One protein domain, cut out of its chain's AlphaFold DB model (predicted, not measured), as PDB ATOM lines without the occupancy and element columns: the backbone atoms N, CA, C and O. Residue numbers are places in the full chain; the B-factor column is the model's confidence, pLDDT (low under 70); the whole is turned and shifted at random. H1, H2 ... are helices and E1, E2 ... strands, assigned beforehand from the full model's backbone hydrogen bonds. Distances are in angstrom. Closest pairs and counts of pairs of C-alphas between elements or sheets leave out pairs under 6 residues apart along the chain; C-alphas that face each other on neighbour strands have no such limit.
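AT A GLANCE: This is residues 2 to 120 of the 272 residues of the protein "Chromodomain-helicase-DNA-binding protein 9,Chromodomain-helicase-DNA-binding protein 6,Chromodomain-helicase-DNA-binding protein 7,Chromodomain-helicase-DNA-binding protein 8" of Mytilus coruscus (UniProt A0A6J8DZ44). A long helix, H1, sticks out like a handle with residues 2 to 18 from a compact head of steeply set helices. In the head H4 runs nearest the middle, H5 bridges residues 38 to 41 of H2 and residues 79 to 85 of H4, H3 packs on H2, and the small antiparallel hairpin E1 E2 packs on H4 through E2. The 119 printed residues run H1 H2 E1 E2 H3 H4 H5, mostly helix. The whole is loose, with a radius of gyration of the C-alphas of 17.4 A, and spans 60 by 30 by 29 A.

HOW THE PARTS SIT: H1, residues 2 to 24, is close to but not clearly touching H4, residues 68 to 85; the closest C-alphas, of Gln 23 and Thr 70, are 6.4 A apart. H2, residues 28 to 41, touches H3, residues 55 to 61, at a steep tilt of 63 degrees, closest at the C-alphas of Asp 33 and Ala 61, 5.1 A. E1, residues 44 to 46, and E2, residues 51 to 53, form the hairpin, with N 46 and O 51 at 2.8 A. H5, residues 108 to 120, touches H4 at 52 degrees, a steep tilt, opposite ways, closest at the C-alphas of Cys 82 and Ala 111, 4.6 A. In the five helices every O i to N i+4 pair is within hydrogen-bond range.

IN THESE COORDINATES: H1 begins at C-alpha 2 (8.697, -11.433, -3.198) and is 33.0 A long. H2 measures 19.9 A, H4 25.6 A and H5 18.0 A, ending at C-alpha 120 (41.796, 35.891, -14.358).

THE WHOLE: The C-alphas farthest apart, of Glu 2 and Glu 109, are 60.8 A apart. The printed part has no cut. The link from H4 to H5, residues 86 to 107, is long. Residue 2 alone has a pLDDT under 70.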
ATOM      1  N   GLU A   2       7.465 -11.134  -2.425       68.00
ATOM      2  CA  GLU A   2       8.697 -11.433  -3.198       68.00
ATOM      3  C   GLU A   2       8.745 -10.998  -4.671       68.00
ATOM      4  O   GLU A   2       9.693 -10.347  -5.090       68.00
ATOM      5  N   ARG A   3       7.762 -11.370  -5.505       70.19
ATOM      6  CA  ARG A   3       7.817 -11.044  -6.941       70.19
ATOM      7  C   ARG A   3       7.829  -9.531  -7.198       70.19
ATOM      8  O   ARG A   3       8.492  -9.096  -8.131       70.19
ATOM      9  N   ARG A   4       7.128  -8.745  -6.372       72.50
ATOM     10  CA  ARG A   4       7.123  -7.275  -6.430       72.50
ATOM     11  C   ARG A   4       8.460  -6.715  -5.948       72.50
ATOM     12  O   ARG A   4       9.061  -5.936  -6.668       72.50
ATOM     13  N   GLU A   5       8.974  -7.221  -4.829       74.50
ATOM     14  CA  GLU A   5      10.291  -6.846  -4.289       74.50
ATOM     15  C   GLU A   5      11.420  -7.117  -5.299       74.50
ATOM     16  O   GLU A   5      12.269  -6.259  -5.516       74.50
ATOM     17  N   ARG A   6      11.393  -8.258  -6.006       75.56
ATOM     18  CA  ARG A   6      12.348  -8.556  -7.089       75.56
ATOM     19  C   ARG A   6      12.225  -7.580  -8.268       75.56
ATOM     20  O   ARG A   6      13.251  -7.196  -8.821       75.56
ATOM     21  N   TYR A   7      11.015  -7.155  -8.649       78.31
ATOM     22  CA  TYR A   7      10.842  -6.114  -9.677       78.31
ATOM     23  C   TYR A   7      11.345  -4.744  -9.201       78.31
ATOM     24  O   TYR A   7      12.039  -4.070  -9.958       78.31
ATOM     25  N   ASP A   8      11.054  -4.358  -7.956       80.94
ATOM     26  CA  ASP A   8      11.485  -3.083  -7.374       80.94
ATOM     27  C   ASP A   8      13.022  -3.009  -7.271       80.94
ATOM     28  O   ASP A   8      13.620  -1.987  -7.611       80.94
ATOM     29  N   VAL A   9      13.681  -4.110  -6.886       82.00
ATOM     30  CA  VAL A   9      15.151  -4.239  -6.875       82.00
ATOM     31  C   VAL A   9      15.734  -4.129  -8.290       82.00
ATOM     32  O   VAL A   9      16.647  -3.338  -8.512       82.00
ATOM     33  N   VAL A  10      15.184  -4.854  -9.272       82.94
ATOM     34  CA  VAL A  10      15.642  -4.775 -10.676       82.94
ATOM     35  C   VAL A  10      15.419  -3.381 -11.281       82.94
ATOM     36  O   VAL A  10      16.216  -2.958 -12.118       82.94
ATOM     37  N   SER A  11      14.377  -2.651 -10.870       82.62
ATOM     38  CA  SER A  11      14.175  -1.261 -11.300       82.62
ATOM     39  C   SER A  11      15.281  -0.351 -10.771       82.62
ATOM     40  O   SER A  11      15.888   0.367 -11.559       82.62
ATOM     41  N   ARG A  12      15.599  -0.435  -9.470       83.50
ATOM     42  CA  ARG A  12      16.649   0.391  -8.848       83.50
ATOM     43  C   ARG A  12      18.007   0.199  -9.514       83.50
ATOM     44  O   ARG A  12      18.628   1.192  -9.866       83.50
ATOM     45  N   TYR A  13      18.413  -1.045  -9.781       84.94
ATOM     46  CA  TYR A  13      19.666  -1.313 -10.498       84.94
ATOM     47  C   TYR A  13      19.709  -0.651 -11.885       84.94
ATOM     48  O   TYR A  13      20.714  -0.048 -12.242       84.94
ATOM     49  N   LYS A  14      18.609  -0.688 -12.648       88.00
ATOM     50  CA  LYS A  14      18.533  -0.021 -13.962       88.00
ATOM     51  C   LYS A  14      18.562   1.502 -13.861       88.00
ATOM     52  O   LYS A  14      19.122   2.163 -14.735       88.00
ATOM     53  N   ASP A  15      17.949   2.067 -12.824       88.31
ATOM     54  CA  ASP A  15      17.991   3.505 -12.568       88.31
ATOM     55  C   ASP A  15      19.402   3.949 -12.134       88.31
ATOM     56  O   ASP A  15      19.892   4.969 -12.618       88.31
ATOM     57  N   GLU A  16      20.100   3.151 -11.322       89.94
ATOM     58  CA  GLU A  16      21.503   3.359 -10.938       89.94
ATOM     59  C   GLU A  16      22.454   3.270 -12.143       89.94
ATOM     60  O   GLU A  16      23.231   4.201 -12.361       89.94
ATOM     61  N   GLU A  17      22.353   2.231 -12.982       90.88
ATOM     62  CA  GLU A  17      23.118   2.115 -14.240       90.88
ATOM     63  C   GLU A  17      22.893   3.329 -15.151       90.88
ATOM     64  O   GLU A  17      23.836   3.907 -15.696       90.88
ATOM     65  N   LYS A  18      21.638   3.771 -15.286       91.44
ATOM     66  CA  LYS A  18      21.268   4.946 -16.083       91.44
ATOM     67  C   LYS A  18      21.842   6.243 -15.509       91.44
ATOM     68  O   LYS A  18      22.251   7.108 -16.286       91.44
ATOM     69  N   ILE A  19      21.890   6.392 -14.184       91.31
ATOM     70  CA  ILE A  19      22.525   7.536 -13.511       91.31
ATOM     71  C   ILE A  19      24.045   7.497 -13.716       91.31
ATOM     72  O   ILE A  19      24.617   8.517 -14.097       91.31
ATOM     73  N   GLN A  20      24.699   6.344 -13.541       92.31
ATOM     74  CA  GLN A  20      26.147   6.179 -13.746       92.31
ATOM     75  C   GLN A  20      26.564   6.439 -15.200       92.31
ATOM     76  O   GLN A  20      27.542   7.151 -15.454       92.31
ATOM     77  N   TYR A  21      25.788   5.940 -16.165       92.81
ATOM     78  CA  TYR A  21      25.964   6.262 -17.580       92.81
ATOM     79  C   TYR A  21      25.785   7.766 -17.829       92.81
ATOM     80  O   TYR A  21      26.594   8.382 -18.512       92.81
ATOM     81  N   GLN A  22      24.774   8.392 -17.220       92.50
ATOM     82  CA  GLN A  22      24.540   9.834 -17.337       92.50
ATOM     83  C   GLN A  22      25.623  10.695 -16.667       92.50
ATOM     84  O   GLN A  22      25.850  11.812 -17.129       92.50
ATOM     85  N   GLN A  23      26.324  10.207 -15.639       94.88
ATOM     86  CA  GLN A  23      27.511  10.890 -15.110       94.88
ATOM     87  C   GLN A  23      28.693  10.754 -16.077       94.88
ATOM     88  O   GLN A  23      29.193  11.758 -16.585       94.88
ATOM     89  N   SER A  24      29.095   9.520 -16.385       91.50
ATOM     90  CA  SER A  24      30.316   9.232 -17.153       91.50
ATOM     91  C   SER A  24      30.247   9.642 -18.629       91.50
ATOM     92  O   SER A  24      31.245  10.095 -19.187       91.50
ATOM     93  N   HIS A  25      29.084   9.535 -19.279       94.44
ATOM     94  CA  HIS A  25      28.935   9.853 -20.696       94.44
ATOM     95  C   HIS A  25      28.646  11.342 -20.926       94.44
ATOM     96  O   HIS A  25      27.663  11.882 -20.417       94.44
ATOM     97  N   TRP A  26      29.481  12.009 -21.721       96.25
ATOM     98  CA  TRP A  26      29.300  13.402 -22.131       96.25
ATOM     99  C   TRP A  26      28.827  13.470 -23.582       96.25
ATOM    100  O   TRP A  26      29.520  13.039 -24.501       96.25
ATOM    101  N   THR A  27      27.634  14.018 -23.803       96.69
ATOM    102  CA  THR A  27      27.123  14.262 -25.156       96.69
ATOM    103  C   THR A  27      27.780  15.502 -25.765       96.69
ATOM    104  O   THR A  27      28.042  16.475 -25.059       96.69
ATOM    105  N   ARG A  28      27.944  15.551 -27.098       96.88
ATOM    106  CA  ARG A  28      28.478  16.735 -27.817       96.88
ATOM    107  C   ARG A  28      27.782  18.056 -27.452       96.88
ATOM    108  O   ARG A  28      28.381  19.124 -27.555       96.88
ATOM    109  N   ARG A  29      26.512  17.994 -27.035       97.75
ATOM    110  CA  ARG A  29      25.771  19.152 -26.532       97.75
ATOM    111  C   ARG A  29      26.285  19.605 -25.167       97.75
ATOM    112  O   ARG A  29      26.578  20.783 -25.020       97.75
ATOM    113  N   GLU A  30      26.420  18.687 -24.213       98.19
ATOM    114  CA  GLU A  30      26.959  18.977 -22.878       98.19
ATOM    115  C   GLU A  30      28.408  19.473 -22.952       98.19
ATOM    116  O   GLU A  30      28.740  20.428 -22.258       98.19
ATOM    117  N   GLU A  31      29.245  18.915 -23.838       98.19
ATOM    118  CA  GLU A  31      30.607  19.422 -24.088       98.19
ATOM    119  C   GLU A  31      30.593  20.885 -24.569       98.19
ATOM    120  O   GLU A  31      31.332  21.733 -24.068       98.19
ATOM    121  N   SER A  32      29.722  21.201 -25.536       98.19
ATOM    122  CA  SER A  32      29.581  22.545 -26.111       98.19
ATOM    123  C   SER A  32      28.992  23.550 -25.113       98.19
ATOM    124  O   SER A  32      29.476  24.680 -24.995       98.19
ATOM    125  N   ASP A  33      27.977  23.131 -24.354       98.31
ATOM    126  CA  ASP A  33      27.361  23.929 -23.298       98.31
ATOM    127  C   ASP A  33      28.362  24.184 -22.147       98.31
ATOM    128  O   ASP A  33      28.504  25.332 -21.717       98.31
ATOM    129  N   PHE A  34      29.138  23.173 -21.726       98.62
ATOM    130  CA  PHE A  34      30.241  23.314 -20.764       98.62
ATOM    131  C   PHE A  34      31.303  24.294 -21.273       98.62
ATOM    132  O   PHE A  34      31.627  25.263 -20.580       98.62
ATOM    133  N   TYR A  35      31.809  24.091 -22.496       98.38
ATOM    134  CA  TYR A  35      32.836  24.944 -23.096       98.38
ATOM    135  C   TYR A  35      32.385  26.407 -23.182       98.38
ATOM    136  O   TYR A  35      33.146  27.306 -22.810       98.38
ATOM    137  N   ARG A  36      31.140  26.675 -23.606       97.25
ATOM    138  CA  ARG A  36      30.595  28.041 -23.673       97.25
ATOM    139  C   ARG A  36      30.633  28.733 -22.312       97.25
ATOM    140  O   ARG A  36      31.032  29.895 -22.241       97.25
ATOM    141  N   ILE A  37      30.212  28.049 -21.247       97.88
ATOM    142  CA  ILE A  37      30.142  28.654 -19.912       97.88
ATOM    143  C   ILE A  37      31.531  28.771 -19.281       97.88
ATOM    144  O   ILE A  37      31.878  29.862 -18.830       97.88
ATOM    145  N   ILE A  38      32.373  27.733 -19.320       98.06
ATOM    146  CA  ILE A  38      33.719  27.796 -18.721       98.06
ATOM    147  C   ILE A  38      34.604  28.843 -19.416       98.06
ATOM    148  O   ILE A  38      35.281  29.618 -18.743       98.06
ATOM    149  N   SER A  39      34.521  28.965 -20.746       96.25
ATOM    150  CA  SER A  39      35.271  29.971 -21.514       96.25
ATOM    151  C   SER A  39      34.678  31.386 -21.437       96.25
ATOM    152  O   SER A  39      35.259  32.310 -22.005       96.25
ATOM    153  N   THR A  40      33.567  31.589 -20.722       93.69
ATOM    154  CA  THR A  40      32.921  32.900 -20.510       93.69
ATOM    155  C   THR A  40      33.014  33.355 -19.056       93.69
ATOM    156  O   THR A  40      33.495  34.452 -18.771       93.69
ATOM    157  N   PHE A  41      32.561  32.493 -18.147       94.62
ATOM    158  CA  PHE A  41      32.347  32.747 -16.725       94.62
ATOM    159  C   PHE A  41      33.369  32.025 -15.827       94.62
ATOM    160  O   PHE A  41      33.498  32.361 -14.645       94.62
ATOM    161  N   GLY A  42      34.121  31.056 -16.359       96.75
ATOM    162  CA  GLY A  42      34.933  30.147 -15.551       96.75
ATOM    163  C   GLY A  42      34.065  29.356 -14.570       96.75
ATOM    164  O   GLY A  42      32.892  29.096 -14.835       96.75
ATOM    165  N   VAL A  43      34.635  29.013 -13.419       97.50
ATOM    166  CA  VAL A  43      33.933  28.398 -12.284       97.50
ATOM    167  C   VAL A  43      34.263  29.174 -11.002       97.50
ATOM    168  O   VAL A  43      35.292  29.851 -10.918       97.50
ATOM    169  N   GLU A  44      33.359  29.170 -10.026       96.94
ATOM    170  CA  GLU A  44      33.576  29.779  -8.709       96.94
ATOM    171  C   GLU A  44      34.255  28.756  -7.781       96.94
ATOM    172  O   GLU A  44      33.890  27.584  -7.789       96.94
ATOM    173  N   PHE A  45      35.241  29.175  -6.982       96.75
ATOM    174  CA  PHE A  45      35.948  28.304  -6.033       96.75
ATOM    175  C   PHE A  45      35.773  28.817  -4.604       96.75
ATOM    176  O   PHE A  45      35.914  30.013  -4.339       96.75
ATOM    177  N   ASP A  46      35.449  27.917  -3.681       95.00
ATOM    178  CA  ASP A  46      35.301  28.209  -2.264       95.00
ATOM    179  C   ASP A  46      36.612  27.933  -1.519       95.00
ATOM    180  O   ASP A  46      37.012  26.783  -1.339       95.00
ATOM    181  N   LEU A  47      37.267  28.999  -1.057       93.25
ATOM    182  CA  LEU A  47      38.523  28.905  -0.309       93.25
ATOM    183  C   LEU A  47      38.379  28.257   1.077       93.25
ATOM    184  O   LEU A  47      39.377  27.787   1.614       93.25
ATOM    185  N   PHE A  48      37.182  28.240   1.668       93.12
ATOM    186  CA  PHE A  48      36.958  27.656   2.991       93.12
ATOM    187  C   PHE A  48      36.737  26.142   2.907       93.12
ATOM    188  O   PHE A  48      37.274  25.393   3.717       93.12
ATOM    189  N   THR A  49      35.973  25.680   1.913       95.38
ATOM    190  CA  THR A  49      35.722  24.238   1.710       95.38
ATOM    191  C   THR A  49      36.720  23.553   0.776       95.38
ATOM    192  O   THR A  49      36.727  22.325   0.708       95.38
ATOM    193  N   GLY A  50      37.540  24.319   0.048       95.31
ATOM    194  CA  GLY A  50      38.497  23.800  -0.930       95.31
ATOM    195  C   GLY A  50      37.843  23.177  -2.169       95.31
ATOM    196  O   GLY A  50      38.432  22.284  -2.775       95.31
ATOM    197  N   ARG A  51      36.621  23.595  -2.531       96.25
ATOM    198  CA  ARG A  51      35.829  23.001  -3.624       96.25
ATOM    199  C   ARG A  51      35.271  24.041  -4.590       96.25
ATOM    200  O   ARG A  51      35.004  25.183  -4.223       96.25
ATOM    201  N   TYR A  52      35.053  23.621  -5.833       97.88
ATOM    202  CA  TYR A  52      34.312  24.399  -6.825       97.88
ATOM    203  C   TYR A  52      32.822  24.482  -6.463       97.88
ATOM    204  O   TYR A  52      32.255  23.527  -5.936       97.88
ATOM    205  N   LYS A  53      32.183  25.619  -6.759       97.69
ATOM    206  CA  LYS A  53      30.734  25.818  -6.620       97.69
ATOM    207  C   LYS A  53      30.063  25.587  -7.962       97.69
ATOM    208  O   LYS A  53      30.152  26.423  -8.864       97.69
ATOM    209  N   TRP A  54      29.386  24.453  -8.089       98.12
ATOM    210  CA  TRP A  54      28.824  24.032  -9.364       98.12
ATOM    211  C   TRP A  54      27.395  24.498  -9.614       98.12
ATOM    212  O   TRP A  54      27.037  24.616 -10.778       98.12
ATOM    213  N   ASP A  55      26.599  24.835  -8.595       97.62
ATOM    214  CA  ASP A  55      25.160  25.132  -8.741       97.62
ATOM    215  C   ASP A  55      24.858  26.150  -9.846       97.62
ATOM    216  O   ASP A  55      24.070  25.904 -10.759       97.62
ATOM    217  N   ARG A  56      25.551  27.291  -9.808       96.31
ATOM    218  CA  ARG A  56      25.349  28.369 -10.774       96.31
ATOM    219  C   ARG A  56      25.881  28.018 -12.163       96.31
ATOM    220  O   ARG A  56      25.236  28.331 -13.162       96.31
ATOM    221  N   PHE A  57      27.038  27.361 -12.231       97.94
ATOM    222  CA  PHE A  57      27.617  26.884 -13.488       97.94
ATOM    223  C   PHE A  57      26.683  25.873 -14.167       97.94
ATOM    224  O   PHE A  57      26.372  26.009 -15.348       97.94
ATOM    225  N   ARG A  58      26.180  24.910 -13.389       97.94
ATOM    226  CA  ARG A  58      25.245  23.848 -13.764       97.94
ATOM    227  C   ARG A  58      23.979  24.415 -14.406       97.94
ATOM    228  O   ARG A  58      23.637  23.980 -15.500       97.94
ATOM    229  N   THR A  59      23.348  25.422 -13.796       97.50
ATOM    230  CA  THR A  59      22.171  26.105 -14.373       97.50
ATOM    231  C   THR A  59      22.496  26.850 -15.673       97.50
ATOM    232  O   THR A  59      21.736  26.778 -16.636       97.50
ATOM    233  N   LEU A  60      23.629  27.560 -15.745       95.94
ATOM    234  CA  LEU A  60      24.025  28.293 -16.959       95.94
ATOM    235  C   LEU A  60      24.382  27.349 -18.124       95.94
ATOM    236  O   LEU A  60      24.120  27.663 -19.289       95.94
ATOM    237  N   ALA A  61      24.973  26.196 -17.810       97.56
ATOM    238  CA  ALA A  61      25.391  25.180 -18.768       97.56
ATOM    239  C   ALA A  61      24.296  24.140 -19.075       97.56
ATOM    240  O   ALA A  61      24.486  23.330 -19.972       97.56
ATOM    241  N   ARG A  62      23.146  24.159 -18.384       97.81
ATOM    242  CA  ARG A  62      22.071  23.152 -18.527       97.81
ATOM    243  C   ARG A  62      22.570  21.721 -18.282       97.81
ATOM    244  O   ARG A  62      22.260  20.787 -19.021       97.81
ATOM    245  N   LEU A  63      23.408  21.585 -17.254       97.81
ATOM    246  CA  LEU A  63      24.043  20.336 -16.829       97.81
ATOM    247  C   LEU A  63      23.429  19.819 -15.522       97.81
ATOM    248  O   LEU A  63      24.129  19.213 -14.716       97.81
ATOM    249  N   GLU A  64      22.133  20.055 -15.278       96.19
ATOM    250  CA  GLU A  64      21.433  19.746 -14.013       96.19
ATOM    251  C   GLU A  64      21.601  18.290 -13.551       96.19
ATOM    252  O   GLU A  64      21.472  17.985 -12.370       96.19
ATOM    253  N   LYS A  65      21.911  17.403 -14.497       95.81
ATOM    254  CA  LYS A  65      22.122  15.968 -14.317       95.81
ATOM    255  C   LYS A  65      23.545  15.572 -13.913       95.81
ATOM    256  O   LYS A  65      23.732  14.426 -13.521       95.81
ATOM    257  N   LYS A  66      24.536  16.460 -14.037       97.75
ATOM    258  CA  LYS A  66      25.948  16.185 -13.720       97.75
ATOM    259  C   LYS A  66      26.251  16.557 -12.269       97.75
ATOM    260  O   LYS A  66      26.024  17.702 -11.871       97.75
ATOM    261  N   HIS A  67      26.776  15.615 -11.491       97.50
ATOM    262  CA  HIS A  67      27.195  15.824 -10.101       97.50
ATOM    263  C   HIS A  67      28.457  16.699  -9.995       97.50
ATOM    264  O   HIS A  67      29.192  16.869 -10.968       97.50
ATOM    265  N   ASP A  68      28.700  17.269  -8.811       97.94
ATOM    266  CA  ASP A  68      29.832  18.170  -8.537       97.94
ATOM    267  C   ASP A  68      31.191  17.519  -8.847       97.94
ATOM    268  O   ASP A  68      32.058  18.154  -9.450       97.94
ATOM    269  N   ASP A  69      31.359  16.242  -8.501       96.56
ATOM    270  CA  ASP A  69      32.599  15.498  -8.748       96.56
ATOM    271  C   ASP A  69      32.831  15.309 -10.254       96.56
ATOM    272  O   ASP A  69      33.871  15.697 -10.776       96.56
ATOM    273  N   THR A  70      31.810  14.861 -10.992       96.88
ATOM    274  CA  THR A  70      31.849  14.700 -12.457       96.88
ATOM    275  C   THR A  70      32.130  16.015 -13.197       96.88
ATOM    276  O   THR A  70      32.846  16.030 -14.199       96.88
ATOM    277  N   LEU A  71      31.588  17.139 -12.714       98.12
ATOM    278  CA  LEU A  71      31.898  18.470 -13.250       98.12
ATOM    279  C   LEU A  71      33.343  18.887 -12.933       98.12
ATOM    280  O   LEU A  71      34.005  19.482 -13.785       98.12
ATOM    281  N   THR A  72      33.844  18.540 -11.746       97.50
ATOM    282  CA  THR A  72      35.229  18.796 -11.324       97.50
ATOM    283  C   THR A  72      36.229  18.002 -12.157       97.50
ATOM    284  O   THR A  72      37.193  18.575 -12.661       97.50
ATOM    285  N   GLU A  73      35.979  16.711 -12.368       96.50
ATOM    286  CA  GLU A  73      36.809  15.845 -13.204       96.50
ATOM    287  C   GLU A  73      36.845  16.342 -14.659       96.50
ATOM    288  O   GLU A  73      37.924  16.515 -15.234       96.50
ATOM    289  N   TYR A  74      35.685  16.652 -15.250       97.69
ATOM    290  CA  TYR A  74      35.634  17.166 -16.621       97.69
ATOM    291  C   TYR A  74      36.299  18.547 -16.745       97.69
ATOM    292  O   TYR A  74      37.000  18.808 -17.722       97.69
ATOM    293  N   PHE A  75      36.167  19.416 -15.735       97.81
ATOM    294  CA  PHE A  75      36.891  20.688 -15.686       97.81
ATOM    295  C   PHE A  75      38.408  20.498 -15.650       97.81
ATOM    296  O   PHE A  75      39.116  21.147 -16.421       97.81
ATOM    297  N   GLN A  76      38.908  19.597 -14.801       96.25
ATOM    298  CA  GLN A  76      40.333  19.273 -14.733       96.25
ATOM    299  C   GLN A  76      40.836  18.752 -16.083       96.25
ATOM    300  O   GLN A  76      41.839  19.255 -16.586       96.25
ATOM    301  N   ALA A  77      40.110  17.827 -16.715       95.94
ATOM    302  CA  ALA A  77      40.456  17.284 -18.028       95.94
ATOM    303  C   ALA A  77      40.445  18.358 -19.132       95.94
ATOM    304  O   ALA A  77      41.379  18.433 -19.932       95.94
ATOM    305  N   PHE A  78      39.443  19.244 -19.143       97.50
ATOM    306  CA  PHE A  78      39.358  20.378 -20.068       97.50
ATOM    307  C   PHE A  78      40.522  21.364 -19.883       97.50
ATOM    308  O   PHE A  78      41.138  21.797 -20.861       97.50
ATOM    309  N   TYR A  79      40.851  21.707 -18.636       96.69
ATOM    310  CA  TYR A  79      41.953  22.609 -18.305       96.69
ATOM    311  C   TYR A  79      43.306  21.995 -18.711       96.69
ATOM    312  O   TYR A  79      44.120  22.664 -19.349       96.69
ATOM    313  N   HIS A  80      43.504  20.696 -18.457       95.25
ATOM    314  CA  HIS A  80      44.684  19.937 -18.884       95.25
ATOM    315  C   HIS A  80      44.816  19.865 -20.410       95.25
ATOM    316  O   HIS A  80      45.887  20.124 -20.959       95.25
ATOM    317  N   MET A  81      43.713  19.584 -21.113       95.88
ATOM    318  CA  MET A  81      43.645  19.617 -22.575       95.88
ATOM    319  C   MET A  81      44.093  20.987 -23.094       95.88
ATOM    320  O   MET A  81      44.948  21.049 -23.977       95.88
ATOM    321  N   CYS A  82      43.600  22.075 -22.497       97.19
ATOM    322  CA  CYS A  82      43.990  23.428 -22.883       97.19
ATOM    323  C   CYS A  82      45.484  23.699 -22.618       97.19
ATOM    324  O   CYS A  82      46.160  24.257 -23.481       97.19
ATOM    325  N   MET A  83      46.028  23.275 -21.470       95.94
ATOM    326  CA  MET A  83      47.466  23.381 -21.173       95.94
ATOM    327  C   MET A  83      48.330  22.610 -22.180       95.94
ATOM    328  O   MET A  83      49.352  23.134 -22.623       95.94
ATOM    329  N   ARG A  84      47.902  21.403 -22.574       94.19
ATOM    330  CA  ARG A  84      48.583  20.551 -23.559       94.19
ATOM    331  C   ARG A  84      48.593  21.190 -24.943       94.19
ATOM    332  O   ARG A  84      49.655  21.287 -25.549       94.19
ATOM    333  N   VAL A  85      47.444  21.665 -25.429       95.12
ATOM    334  CA  VAL A  85      47.363  22.346 -26.734       95.12
ATOM    335  C   VAL A  85      48.239  23.607 -26.743       95.12
ATOM    336  O   VAL A  85      48.930  23.859 -27.723       95.12
ATOM    337  N   CYS A  86      48.291  24.352 -25.634       95.75
ATOM    338  CA  CYS A  86      49.182  25.506 -25.461       95.75
ATOM    339  C   CYS A  86      50.632  25.153 -25.072       95.75
ATOM    340  O   CYS A  86      51.363  26.051 -24.654       95.75
ATOM    341  N   LYS A  87      51.045  23.878 -25.154       93.44
ATOM    342  CA  LYS A  87      52.417  23.403 -24.878       93.44
ATOM    343  C   LYS A  87      52.989  23.900 -23.537       93.44
ATOM    344  O   LYS A  87      54.163  24.242 -23.438       93.44
ATOM    345  N   LYS A  88      52.148  23.965 -22.494       89.75
ATOM    346  CA  LYS A  88      52.538  24.445 -21.153       89.75
ATOM    347  C   LYS A  88      53.241  23.390 -20.284       89.75
ATOM    348  O   LYS A  88      53.740  23.738 -19.216       89.75
ATOM    349  N   PHE A  89      53.266  22.129 -20.712       87.81
ATOM    350  CA  PHE A  89      53.976  21.042 -20.031       87.81
ATOM    351  C   PHE A  89      55.431  20.945 -20.500       87.81
ATOM    352  O   PHE A  89      55.758  21.366 -21.608       87.81
ATOM    353  N   LYS A  90      56.309  20.407 -19.644       80.00
ATOM    354  CA  LYS A  90      57.730  20.196 -19.974       80.00
ATOM    355  C   LYS A  90      57.978  18.862 -20.675       80.00
ATOM    356  O   LYS A  90      58.856  18.798 -21.527       80.00
ATOM    357  N   ASN A  91      57.213  17.837 -20.307       80.56
ATOM    358  CA  ASN A  91      57.287  16.484 -20.849       80.56
ATOM    359  C   ASN A  91      55.902  16.064 -21.366       80.56
ATOM    360  O   ASN A  91      54.886  16.567 -20.879       80.56
ATOM    361  N   ASP A  92      55.852  15.122 -22.308       72.88
ATOM    362  CA  ASP A  92      54.582  14.629 -22.861       72.88
ATOM    363  C   ASP A  92      53.803  13.741 -21.872       72.88
ATOM    364  O   ASP A  92      52.571  13.764 -21.873       72.88
ATOM    365  N   ASP A  93      54.491  13.032 -20.966       73.12
ATOM    366  CA  ASP A  93      53.854  12.255 -19.889       73.12
ATOM    367  C   ASP A  93      53.060  13.162 -18.931       73.12
ATOM    368  O   ASP A  93      51.932  12.840 -18.553       73.12
ATOM    369  N   ASP A  94      53.599  14.350 -18.621       76.25
ATOM    370  CA  ASP A  94      52.922  15.375 -17.815       76.25
ATOM    371  C   ASP A  94      51.687  15.963 -18.524       76.25
ATOM    372  O   ASP A  94      50.932  16.708 -17.908       76.25
ATOM    373  N   ALA A  95      51.475  15.682 -19.818       71.56
ATOM    374  CA  ALA A  95      50.375  16.238 -20.605       71.56
ATOM    375  C   ALA A  95      49.111  15.352 -20.633       71.56
ATOM    376  O   ALA A  95      48.059  15.796 -21.118       71.56
ATOM    377  N   LEU A  96      49.177  14.126 -20.100       73.94
ATOM    378  CA  LEU A  96      48.025  13.228 -19.961       73.94
ATOM    379  C   LEU A  96      47.110  13.677 -18.802       73.94
ATOM    380  O   LEU A  96      47.605  13.944 -17.710       73.94
ATOM    381  N   PRO A  97      45.778  13.778 -18.997       72.94
ATOM    382  CA  PRO A  97      44.875  14.228 -17.941       72.94
ATOM    383  C   PRO A  97      44.823  13.207 -16.786       72.94
ATOM    384  O   PRO A  97      44.663  12.010 -17.043       72.94
ATOM    385  N   PRO A  98      44.875  13.650 -15.514       73.06
ATOM    386  CA  PRO A  98      45.064  12.768 -14.353       73.06
ATOM    387  C   PRO A  98      43.906  11.793 -14.088       73.06
ATOM    388  O   PRO A  98      44.051  10.856 -13.311       73.06
ATOM    389  N   ASN A  99      42.752  12.011 -14.720       82.19
ATOM    390  CA  ASN A  99      41.531  11.219 -14.572       82.19
ATOM    391  C   ASN A  99      41.162  10.415 -15.833       82.19
ATOM    392  O   ASN A  99      40.076   9.845 -15.896       82.19
ATOM    393  N   ASN A 100      42.043  10.371 -16.841       84.44
ATOM    394  CA  ASN A 100      41.845   9.650 -18.106       84.44
ATOM    395  C   ASN A 100      40.566  10.040 -18.893       84.44
ATOM    396  O   ASN A 100      40.151   9.326 -19.807       84.44
ATOM    397  N   ILE A 101      39.938  11.180 -18.575       91.19
ATOM    398  CA  ILE A 101      38.798  11.703 -19.334       91.19
ATOM    399  C   ILE A 101      39.318  12.325 -20.631       91.19
ATOM    400  O   ILE A 101      40.118  13.264 -20.621       91.19
ATOM    401  N   TYR A 102      38.829  11.822 -21.763       91.88
ATOM    402  CA  TYR A 102      39.098  12.423 -23.061       91.88
ATOM    403  C   TYR A 102      38.234  13.672 -23.265       91.88
ATOM    404  O   TYR A 102      37.012  13.617 -23.156       91.88
ATOM    405  N   VAL A 103      38.881  14.783 -23.619       95.12
ATOM    406  CA  VAL A 103      38.234  16.013 -24.086       95.12
ATOM    407  C   VAL A 103      38.789  16.334 -25.468       95.12
ATOM    408  O   VAL A 103      40.010  16.388 -25.650       95.12
ATOM    409  N   GLU A 104      37.892  16.550 -26.431       95.19
ATOM    410  CA  GLU A 104      38.239  16.914 -27.808       95.19
ATOM    411  C   GLU A 104      39.138  18.170 -27.831       95.19
ATOM    412  O   GLU A 104      38.757  19.204 -27.268       95.19
ATOM    413  N   PRO A 105      40.324  18.128 -28.468       96.19
ATOM    414  CA  PRO A 105      41.197  19.291 -28.565       96.19
ATOM    415  C   PRO A 105      40.538  20.466 -29.301       96.19
ATOM    416  O   PRO A 105      40.067  20.341 -30.430       96.19
ATOM    417  N   ILE A 106      40.570  21.647 -28.683       97.56
ATOM    418  CA  ILE A 106      40.221  22.917 -29.339       97.56
ATOM    419  C   ILE A 106      41.472  23.572 -29.942       97.56
ATOM    420  O   ILE A 106      42.593  23.152 -29.670       97.56
ATOM    421  N   SER A 107      41.309  24.620 -30.758       98.25
ATOM    422  CA  SER A 107      42.462  25.360 -31.292       98.25
ATOM    423  C   SER A 107      43.273  26.041 -30.182       98.25
ATOM    424  O   SER A 107      42.715  26.505 -29.186       98.25
ATOM    425  N   GLU A 108      44.587  26.166 -30.380       98.00
ATOM    426  CA  GLU A 108      45.519  26.786 -29.423       98.00
ATOM    427  C   GLU A 108      45.091  28.196 -28.999       98.00
ATOM    428  O   GLU A 108      45.118  28.546 -27.821       98.00
ATOM    429  N   GLU A 109      44.579  28.979 -29.944       98.19
ATOM    430  CA  GLU A 109      44.060  30.325 -29.711       98.19
ATOM    431  C   GLU A 109      42.799  30.337 -28.817       98.19
ATOM    432  O   GLU A 109      42.602  31.261 -28.025       98.19
ATOM    433  N   ARG A 110      41.954  29.296 -28.882       98.06
ATOM    434  CA  ARG A 110      40.796  29.116 -27.985       98.06
ATOM    435  C   ARG A 110      41.214  28.577 -26.617       98.06
ATOM    436  O   ARG A 110      40.692  29.049 -25.605       98.06
ATOM    437  N   ALA A 111      42.159  27.640 -26.574       98.31
ATOM    438  CA  ALA A 111      42.727  27.102 -25.340       98.31
ATOM    439  C   ALA A 111      43.419  28.202 -24.518       98.31
ATOM    440  O   ALA A 111      43.079  28.406 -23.353       98.31
ATOM    441  N   SER A 112      44.290  28.993 -25.150       98.31
ATOM    442  CA  SER A 112      45.018  30.099 -24.519       98.31
ATOM    443  C   SER A 112      44.065  31.151 -23.939       98.31
ATOM    444  O   SER A 112      44.157  31.496 -22.757       98.31
ATOM    445  N   ARG A 113      43.063  31.581 -24.725       97.62
ATOM    446  CA  ARG A 113      42.010  32.504 -24.262       97.62
ATOM    447  C   ARG A 113      41.158  31.927 -23.128       97.62
ATOM    448  O   ARG A 113      40.731  32.688 -22.262       97.62
ATOM    449  N   SER A 114      40.908  30.617 -23.124       97.94
ATOM    450  CA  SER A 114      40.145  29.950 -22.062       97.94
ATOM    451  C   SER A 114      40.933  29.918 -20.756       97.94
ATOM    452  O   SER A 114      40.419  30.397 -19.750       97.94
ATOM    453  N   LEU A 115      42.193  29.459 -20.781       98.06
ATOM    454  CA  LEU A 115      43.085  29.453 -19.612       98.06
ATOM    455  C   LEU A 115      43.214  30.855 -19.009       98.06
ATOM    456  O   LEU A 115      42.855  31.063 -17.856       98.06
ATOM    457  N   ALA A 116      43.615  31.843 -19.818       97.62
ATOM    458  CA  ALA A 116      43.821  33.214 -19.352       97.62
ATOM    459  C   ALA A 116      42.567  33.817 -18.693       97.62
ATOM    460  O   ALA A 116      42.676  34.577 -17.731       97.62
ATOM    461  N   ARG A 117      41.367  33.475 -19.185       97.75
ATOM    462  CA  ARG A 117      40.103  33.947 -18.604       97.75
ATOM    463  C   ARG A 117      39.701  33.181 -17.345       97.75
ATOM    464  O   ARG A 117      39.214  33.815 -16.413       97.75
ATOM    465  N   ILE A 118      39.893  31.862 -17.308       98.12
ATOM    466  CA  ILE A 118      39.651  31.035 -16.117       98.12
ATOM    467  C   ILE A 118      40.538  31.531 -14.969       98.12
ATOM    468  O   ILE A 118      40.020  31.846 -13.898       98.12
ATOM    469  N   ASP A 119      41.834  31.709 -15.230       97.94
ATOM    470  CA  ASP A 119      42.824  32.178 -14.256       97.94
ATOM    471  C   ASP A 119      42.504  33.596 -13.764       97.94
ATOM    472  O   ASP A 119      42.467  33.844 -12.557       97.94
ATOM    473  N   LEU A 120      42.194  34.519 -14.684       98.12
ATOM    474  CA  LEU A 120      41.796  35.891 -14.358       98.12
ATOM    475  C   LEU A 120      40.543  35.931 -13.474       98.12
ATOM    476  O   LEU A 120      40.528  36.625 -12.458       98.12
TER     477      LEU A 120